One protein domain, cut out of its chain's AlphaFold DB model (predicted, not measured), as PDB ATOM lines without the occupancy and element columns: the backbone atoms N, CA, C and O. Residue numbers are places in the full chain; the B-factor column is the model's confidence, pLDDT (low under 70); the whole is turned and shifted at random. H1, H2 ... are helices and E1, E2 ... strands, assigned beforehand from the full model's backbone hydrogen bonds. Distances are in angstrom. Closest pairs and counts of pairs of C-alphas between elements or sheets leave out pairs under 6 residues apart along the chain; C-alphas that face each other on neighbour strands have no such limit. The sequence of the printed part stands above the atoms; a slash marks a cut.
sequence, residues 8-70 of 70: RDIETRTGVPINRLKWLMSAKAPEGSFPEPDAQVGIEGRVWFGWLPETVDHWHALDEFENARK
ATOM      1  N   ARG A   8       6.338  14.867 169.688       94.81
ATOM      2  CA  ARG A   8       5.040  15.077 169.018       94.81
ATOM      3  C   ARG A   8       4.772  14.048 167.920       94.81
ATOM      4  O   ARG A   8       3.629  13.646 167.721       94.81
ATOM      5  N   ASP A   9       5.819  13.613 167.229       96.25
ATOM      6  CA  ASP A   9       5.710  12.566 166.219       96.25
ATOM      7  C   ASP A   9       5.425  11.218 166.893       96.25
ATOM      8  O   ASP A   9       4.616  10.439 166.397       96.25
ATOM      9  N   ILE A  10       6.010  10.981 168.074       96.06
ATOM     10  CA  ILE A  10       5.742   9.799 168.912       96.06
ATOM     11  C   ILE A  10       4.279   9.762 169.370       96.06
ATOM     12  O   ILE A  10       3.635   8.723 169.244       96.06
ATOM     13  N   GLU A  11       3.737  10.885 169.856       96.69
ATOM     14  CA  GLU A  11       2.314  11.000 170.225       96.69
ATOM     15  C   GLU A  11       1.409  10.689 169.030       96.69
ATOM     16  O   GLU A  11       0.483   9.893 169.144       96.69
ATOM     17  N   THR A  12       1.709  11.261 167.863       96.81
ATOM     18  CA  THR A  12       0.921  11.028 166.643       96.81
ATOM     19  C   THR A  12       0.988   9.566 166.194       96.81
ATOM     20  O   THR A  12       0.001   9.024 165.704       96.81
ATOM     21  N   ARG A  13       2.147   8.920 166.359       95.44
ATOM     22  CA  ARG A  13       2.391   7.542 165.919       95.44
ATOM     23  C   ARG A  13       1.756   6.500 166.835       95.44
ATOM     24  O   ARG A  13       1.211   5.522 166.343       95.44
ATOM     25  N   THR A  14       1.860   6.697 168.145       94.19
ATOM     26  CA  THR A  14       1.435   5.711 169.155       94.19
ATOM     27  C   THR A  14       0.057   6.016 169.740       94.19
ATOM     28  O   THR A  14      -0.559   5.161 170.360       94.19
ATOM     29  N   GLY A  15      -0.436   7.248 169.587       95.25
ATOM     30  CA  GLY A  15      -1.633   7.729 170.278       95.25
ATOM     31  C   GLY A  15      -1.418   7.988 171.773       95.25
ATOM     32  O   GLY A  15      -2.346   8.419 172.460       95.25
ATOM     33  N   VAL A  16      -0.207   7.763 172.300       93.56
ATOM     34  CA  VAL A  16       0.115   8.020 173.704       93.56
ATOM     35  C   VAL A  16       0.206   9.533 173.931       93.56
ATOM     36  O   VAL A  16       1.033  10.194 173.300       93.56
ATOM     37  N   PRO A  17      -0.581  10.107 174.863       95.62
ATOM     38  CA  PRO A  17      -0.601  11.550 175.075       95.62
ATOM     39  C   PRO A  17       0.772  12.113 175.459       95.62
ATOM     40  O   PRO A  17       1.467  11.556 176.313       95.62
ATOM     41  N   ILE A  18       1.118  13.292 174.936       94.19
ATOM     42  CA  ILE A  18       2.418  13.943 175.158       94.19
ATOM     43  C   ILE A  18       2.758  14.137 176.640       94.19
ATOM     44  O   ILE A  18       3.921  14.066 177.030       94.19
ATOM     45  N   ASN A  19       1.756  14.362 177.493       94.62
ATOM     46  CA  ASN A  19       1.965  14.498 178.936       94.62
ATOM     47  C   ASN A  19       2.374  13.171 179.587       94.62
ATOM     48  O   ASN A  19       3.207  13.177 180.492       94.62
ATOM     49  N   ARG A  20       1.840  12.041 179.101       93.88
ATOM     50  CA  ARG A  20       2.257  10.702 179.536       93.88
ATOM     51  C   ARG A  20       3.670  10.407 179.041       93.88
ATOM     52  O   ARG A  20       4.495  10.009 179.851       93.88
ATOM     53  N   LEU A  21       3.981  10.704 177.776       94.25
ATOM     54  CA  LEU A  21       5.341  10.563 177.235       94.25
ATOM     55  C   LEU A  21       6.368  11.358 178.055       94.25
ATOM     56  O   LEU A  21       7.376  10.810 178.487       94.25
ATOM     57  N   LYS A  22       6.079  12.626 178.368       92.88
ATOM     58  CA  LYS A  22       6.945  13.455 179.226       92.88
ATOM     59  C   LYS A  22       7.133  12.876 180.625       92.88
ATOM     60  O   LYS A  22       8.214  13.012 181.188       92.88
ATOM     61  N   TRP A  23       6.087  12.286 181.204       93.62
ATOM     62  CA  TRP A  23       6.192  11.633 182.505       93.62
ATOM     63  C   TRP A  23       7.079  10.387 182.429       93.62
ATOM     64  O   TRP A  23       7.981  10.263 183.253       93.62
ATOM     65  N   LEU A  24       6.889   9.537 181.415       91.75
ATOM     66  CA  LEU A  24       7.679   8.319 181.190       91.75
ATOM     67  C   LEU A  24       9.170   8.616 180.957       91.75
ATOM     68  O   LEU A  24      10.020   7.856 181.399       91.75
ATOM     69  N   MET A  25       9.483   9.743 180.311       90.00
ATOM     70  CA  MET A  25      10.853  10.235 180.106       90.00
ATOM     71  C   MET A  25      11.447  10.940 181.335       90.00
ATOM     72  O   MET A  25      12.619  11.315 181.336       90.00
ATOM     73  N   SER A  26      10.640  11.227 182.358       88.88
ATOM     74  CA  SER A  26      11.106  11.963 183.531       88.88
ATOM     75  C   SER A  26      11.833  11.042 184.506       88.88
ATOM     76  O   SER A  26      11.475   9.880 184.659       88.88
ATOM     77  N   ALA A  27      12.755  11.604 185.290       83.44
ATOM     78  CA  ALA A  27      13.462  10.884 186.356       83.44
ATOM     79  C   ALA A  27      12.549  10.310 187.466       83.44
ATOM     80  O   ALA A  27      13.033   9.644 188.375       83.44
ATOM     81  N   LYS A  28      11.242  10.612 187.446       86.69
ATOM     82  CA  LYS A  28      10.258  10.069 188.394       86.69
ATOM     83  C   LYS A  28       9.625   8.763 187.917       86.69
ATOM     84  O   LYS A  28       8.999   8.087 188.731       86.69
ATOM     85  N   ALA A  29       9.703   8.454 186.626       87.50
ATOM     86  CA  ALA A  29       9.210   7.186 186.116       87.50
ATOM     87  C   ALA A  29      10.163   6.053 186.530       87.50
ATOM     88  O   ALA A  29      11.362   6.296 186.694       87.50
ATOM     89  N   PRO A  30       9.656   4.821 186.707       88.88
ATOM     90  CA  PRO A  30      10.512   3.653 186.863       88.88
ATOM     91  C   PRO A  30      11.544   3.563 185.734       88.88
ATOM     92  O   PRO A  30      11.241   3.879 184.580       88.88
ATOM     93  N   GLU A  31      12.752   3.113 186.053       83.75
ATOM     94  CA  GLU A  31      13.790   2.886 185.047       83.75
ATOM     95  C   GLU A  31      13.284   1.924 183.960       83.75
ATOM     96  O   GLU A  31      12.586   0.952 184.251       83.75
ATOM     97  N   GLY A  32      13.575   2.235 182.696       84.81
ATOM     98  CA  GLY A  32      13.078   1.465 181.553       84.81
ATOM     99  C   GLY A  32      11.627   1.755 181.144       84.81
ATOM    100  O   GLY A  32      11.135   1.122 180.215       84.81
ATOM    101  N   SER A  33      10.940   2.725 181.766       88.69
ATOM    102  CA  SER A  33       9.575   3.116 181.357       88.69
ATOM    103  C   SER A  33       9.503   3.745 179.960       88.69
ATOM    104  O   SER A  33       8.442   3.741 179.333       88.69
ATOM    105  N   PHE A  34      10.610   4.310 179.478       93.25
ATOM    106  CA  PHE A  34      10.749   4.859 178.133       93.25
ATOM    107  C   PHE A  34      12.184   4.646 177.634       93.25
ATOM    108  O   PHE A  34      13.108   4.741 178.448       93.25
ATOM    109  N   PRO A  35      12.403   4.371 176.336       94.19
ATOM    110  CA  PRO A  35      13.743   4.197 175.791       94.19
ATOM    111  C   PRO A  35      14.560   5.492 175.837       94.19
ATOM    112  O   PRO A  35      14.033   6.596 175.656       94.19
ATOM    113  N   GLU A  36      15.873   5.348 176.001       92.56
ATOM    114  CA  GLU A  36      16.808   6.454 175.802       92.56
ATOM    115  C   GLU A  36      16.734   6.988 174.358       92.56
ATOM    116  O   GLU A  36      16.394   6.246 173.433       92.56
ATOM    117  N   PRO A  37      17.005   8.286 174.142       93.69
ATOM    118  CA  PRO A  37      16.980   8.872 172.809       93.69
ATOM    119  C   PRO A  37      18.131   8.368 171.937       93.69
ATOM    120  O   PRO A  37      19.295   8.428 172.324       93.69
ATOM    121  N   ASP A  38      17.810   7.964 170.708       94.88
ATOM    122  CA  ASP A  38      18.793   7.560 169.693       94.88
ATOM    123  C   ASP A  38      19.630   8.738 169.169       94.88
ATOM    124  O   ASP A  38      20.715   8.557 168.610       94.88
ATOM    125  N   ALA A  39      19.108   9.958 169.305       93.56
ATOM    126  CA  ALA A  39      19.799  11.182 168.950       93.56
ATOM    127  C   ALA A  39      19.527  12.286 169.969       93.56
ATOM    128  O   ALA A  39      18.389  12.545 170.363       93.56
ATOM    129  N   GLN A  40      20.588  13.007 170.315       92.75
ATOM    130  CA  GLN A  40      20.516  14.244 171.071       92.75
ATOM    131  C   GLN A  40      21.093  15.379 170.227       92.75
ATOM    132  O   GLN A  40      22.196  15.271 169.692       92.75
ATOM    133  N   VAL A  41      20.345  16.474 170.104       87.69
ATOM    134  CA  VAL A  41      20.749  17.664 169.350       87.69
ATOM    135  C   VAL A  41      20.775  18.868 170.283       87.69
ATOM    136  O   VAL A  41      19.801  19.147 170.981       87.69
ATOM    137  N   GLY A  42      21.884  19.606 170.261       84.38
ATOM    138  CA  GLY A  42      22.129  20.760 171.126       84.38
ATOM    139  C   GLY A  42      23.168  20.451 172.201       84.38
ATOM    140  O   GLY A  42      23.281  19.313 172.653       84.38
ATOM    141  N   ILE A  43      23.954  21.465 172.568       70.94
ATOM    142  CA  ILE A  43      25.118  21.289 173.449       70.94
ATOM    143  C   ILE A  43      24.980  22.078 174.760       70.94
ATOM    144  O   ILE A  43      25.530  21.644 175.759       70.94
ATOM    145  N   GLU A  44      24.175  23.150 174.821       66.75
ATOM    146  CA  GLU A  44      23.916  23.909 176.057       66.75
ATOM    147  C   GLU A  44      22.530  24.588 176.021       66.75
ATOM    148  O   GLU A  44      22.126  25.175 175.014       66.75
ATOM    149  N   GLY A  45      21.772  24.509 177.121       76.75
ATOM    150  CA  GLY A  45      20.443  25.118 177.254       76.75
ATOM    151  C   GLY A  45      19.308  24.249 176.707       76.75
ATOM    152  O   GLY A  45      18.732  23.447 177.441       76.75
ATOM    153  N   ARG A  46      18.937  24.429 175.431       79.56
ATOM    154  CA  ARG A  46      17.829  23.680 174.812       79.56
ATOM    155  C   ARG A  46      18.364  22.439 174.105       79.56
ATOM    156  O   ARG A  46      18.992  22.537 173.055       79.56
ATOM    157  N   VAL A  47      18.062  21.284 174.685       87.06
ATOM    158  CA  VAL A  47      18.357  19.972 174.113       87.06
ATOM    159  C   VAL A  47      17.100  19.424 173.446       87.06
ATOM    160  O   VAL A  47      16.013  19.459 174.028       87.06
ATOM    161  N   TRP A  48      17.247  18.928 172.222       89.38
ATOM    162  CA  TRP A  48      16.225  18.149 171.538       89.38
ATOM    163  C   TRP A  48      16.623  16.684 171.524       89.38
ATOM    164  O   TRP A  48      17.781  16.341 171.296       89.38
ATOM    165  N   PHE A  49      15.629  15.837 171.734       93.38
ATOM    166  CA  PHE A  49      15.774  14.395 171.721       93.38
ATOM    167  C   PHE A  49      15.024  13.825 170.524       93.38
ATOM    168  O   PHE A  49      13.938  14.308 170.180       93.38
ATOM    169  N   GLY A  50      15.624  12.824 169.893       94.62
ATOM    170  CA  GLY A  50      15.080  12.121 168.748       94.62
ATOM    171  C   GLY A  50      15.182  10.616 168.941       94.62
ATOM    172  O   GLY A  50      16.192  10.122 169.436       94.62
ATOM    173  N   TRP A  51      14.145   9.902 168.514       96.38
ATOM    174  CA  TRP A  51      14.083   8.443 168.559       96.38
ATOM    175  C   TRP A  51      13.887   7.877 167.163       96.38
ATOM    176  O   TRP A  51      13.203   8.472 166.333       96.38
ATOM    177  N   LEU A  52      14.468   6.721 166.886       96.94
ATOM    178  CA  LEU A  52      14.174   5.997 165.662       96.94
ATOM    179  C   LEU A  52      12.741   5.444 165.714       96.94
ATOM    180  O   LEU A  52      12.265   5.070 166.791       96.94
ATOM    181  N   PRO A  53      12.039   5.363 164.568       96.50
ATOM    182  CA  PRO A  53      10.725   4.735 164.504       96.50
ATOM    183  C   PRO A  53      10.716   3.321 165.089       96.50
ATOM    184  O   PRO A  53       9.826   3.004 165.869       96.50
ATOM    185  N   GLU A  54      11.733   2.506 164.790       95.62
ATOM    186  CA  GLU A  54      11.839   1.146 165.324       95.62
ATOM    187  C   GLU A  54      11.987   1.097 166.855       95.62
ATOM    188  O   GLU A  54      11.406   0.219 167.494       95.62
ATOM    189  N   THR A  55      12.704   2.052 167.457       95.62
ATOM    190  CA  THR A  55      12.864   2.162 168.916       95.62
ATOM    191  C   THR A  55      11.516   2.433 169.582       95.62
ATOM    192  O   THR A  55      11.169   1.806 170.584       95.62
ATOM    193  N   VAL A  56      10.730   3.341 168.997       95.81
ATOM    194  CA  VAL A  56       9.395   3.704 169.490       95.81
ATOM    195  C   VAL A  56       8.412   2.549 169.324       95.81
ATOM    196  O   VAL A  56       7.678   2.245 170.260       95.81
ATOM    197  N   ASP A  57       8.417   1.885 168.167       95.50
ATOM    198  CA  ASP A  57       7.513   0.765 167.888       95.50
ATOM    199  C   ASP A  57       7.775  -0.417 168.828       95.50
ATOM    200  O   ASP A  57       6.837  -1.008 169.363       95.50
ATOM    201  N   HIS A  58       9.050  -0.739 169.070       94.75
ATOM    202  CA  HIS A  58       9.423  -1.823 169.975       94.75
ATOM    203  C   HIS A  58       9.007  -1.516 171.417       94.75
ATOM    204  O   HIS A  58       8.399  -2.361 172.074       94.75
ATOM    205  N   TRP A  59       9.274  -0.301 171.899       94.56
ATOM    206  CA  TRP A  59       8.819   0.121 173.221       94.56
ATOM    207  C   TRP A  59       7.291   0.044 173.351       94.56
ATOM    208  O   TRP A  59       6.795  -0.508 174.331       94.56
ATOM    209  N   HIS A  60       6.546   0.548 172.363       94.12
ATOM    210  CA  HIS A  60       5.084   0.573 172.420       94.12
ATOM    211  C   HIS A  60       4.490  -0.836 172.465       94.12
ATOM    212  O   HIS A  60       3.606  -1.101 173.274       94.12
ATOM    213  N   ALA A  61       5.026  -1.762 171.665       92.62
ATOM    214  CA  ALA A  61       4.598  -3.157 171.682       92.62
ATOM    215  C   ALA A  61       4.810  -3.820 173.057       92.62
ATOM    216  O   ALA A  61       3.978  -4.618 173.490       92.62
ATOM    217  N   LEU A  62       5.899  -3.481 173.758       89.75
ATOM    218  CA  LEU A  62       6.162  -3.964 175.117       89.75
ATOM    219  C   LEU A  62       5.226  -3.317 176.151       89.75
ATOM    220  O   LEU A  62       4.683  -4.031 176.993       89.75
ATOM    221  N   ASP A  63       4.997  -2.000 176.085       85.38
ATOM    222  CA  ASP A  63       4.071  -1.299 176.996       85.38
ATOM    223  C   ASP A  63       2.636  -1.821 176.836       85.38
ATOM    224  O   ASP A  63       1.957  -2.086 177.829       85.38
ATOM    225  N   GLU A  64       2.171  -2.028 175.602       85.38
ATOM    226  CA  GLU A  64       0.853  -2.608 175.338       85.38
ATOM    227  C   GLU A  64       0.748  -4.043 175.859       85.38
ATOM    228  O   GLU A  64      -0.258  -4.393 176.476       85.38
ATOM    229  N   PHE A  65       1.789  -4.859 175.672       74.88
ATOM    230  CA  PHE A  65       1.822  -6.226 176.191       74.88
ATOM    231  C   PHE A  65       1.726  -6.267 177.724       74.88
ATOM    232  O   PHE A  65       0.922  -7.020 178.276       74.88
ATOM    233  N   GLU A  66       2.501  -5.435 178.421       80.19
ATOM    234  CA  GLU A  66       2.486  -5.364 179.886       80.19
ATOM    235  C   GLU A  66       1.154  -4.826 180.425       80.19
ATOM    236  O   GLU A  66       0.637  -5.325 181.430       80.19
ATOM    237  N   ASN A  67       0.558  -3.838 179.751       76.44
ATOM    238  CA  ASN A  67      -0.749  -3.309 180.134       76.44
ATOM    239  C   ASN A  67      -1.887  -4.299 179.848       76.44
ATOM    240  O   ASN A  67      -2.832  -4.351 180.627       76.44
ATOM    241  N   ALA A  68      -1.789  -5.119 178.798       69.38
ATOM    242  CA  ALA A  68      -2.772  -6.160 178.491       69.38
ATOM    243  C   ALA A  68      -2.744  -7.343 179.477       69.38
ATOM    244  O   ALA A  68      -3.695  -8.122 179.537       69.38
ATOM    245  N   ARG A  69      -1.653  -7.505 180.235       65.75
ATOM    246  CA  ARG A  69      -1.500  -8.564 181.243       65.75
ATOM    247  C   ARG A  69      -2.111  -8.205 182.606       65.75
ATOM    248  O   ARG A  69      -2.298  -9.103 183.429       65.75
ATOM    249  N   LYS A  70      -2.366  -6.920 182.863       55.69
ATOM    250  CA  LYS A  70      -2.967  -6.417 184.108       55.69
ATOM    251  C   LYS A  70      -4.487  -6.458 184.060       55.69
ATOM    252  O   LYS A  70      -5.062  -6.723 185.137       55.69
TER     253      LYS A  70
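This is residues 8 to 70 of the 70 residues of an uncharacterized protein of Rhodococcus sp. 15-649-2-2 (UniProt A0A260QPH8). The turn of a small two-stranded hairpin, E1 and E2, sticks out at one end of an elongated domain with residues 42 to 47, and at the other end residues 64 to 70 stick out, of which 64 to 68 belong to the long helix H3. Between these ends lie the short helices H1 and H2 and the loop of residues 25 to 38. The 63 printed residues, mostly helix by class, run H1, H2, E1, E2, H3, only just compact, close to loose: radius of gyration of the C-alphas 12.3 A, spans 42 by 24 by 17 A.

Antiparallel E1, residues 39 to 41, and E2, 48 to 50, measure 6.6 A and 6.7 A. H3, residues 53 to 68, measures 22.3 A, from C-alpha 53 at (10.725, 4.735, 164.504) to C-alpha 68 at (-2.772, -6.160, 178.491). H1 is residues 8 to 14, 10.0 A; H2 is 18 to 24, 9.8 A.

In the hairpin, N 39 and O 50 are within hydrogen-bond range at 2.9 A. H3, with residues 56 to 60 alone, only just touches H1, with 3 pairs of C-alphas within 8 A, the closest Thr 14 and His 60, 7.1 A. H1 and H2 only just touch, only at the corner, with 3 such pairs, the closest Glu 11 and Ile 18, 5.7 A. H2 and H3 are apart. In H1, H2 and H3 every O i to N i+4 pair is within range.

The printed part has no cut. H2 to E1 is a long link. Residues 44 and 68 to 70 have pLDDT under 70.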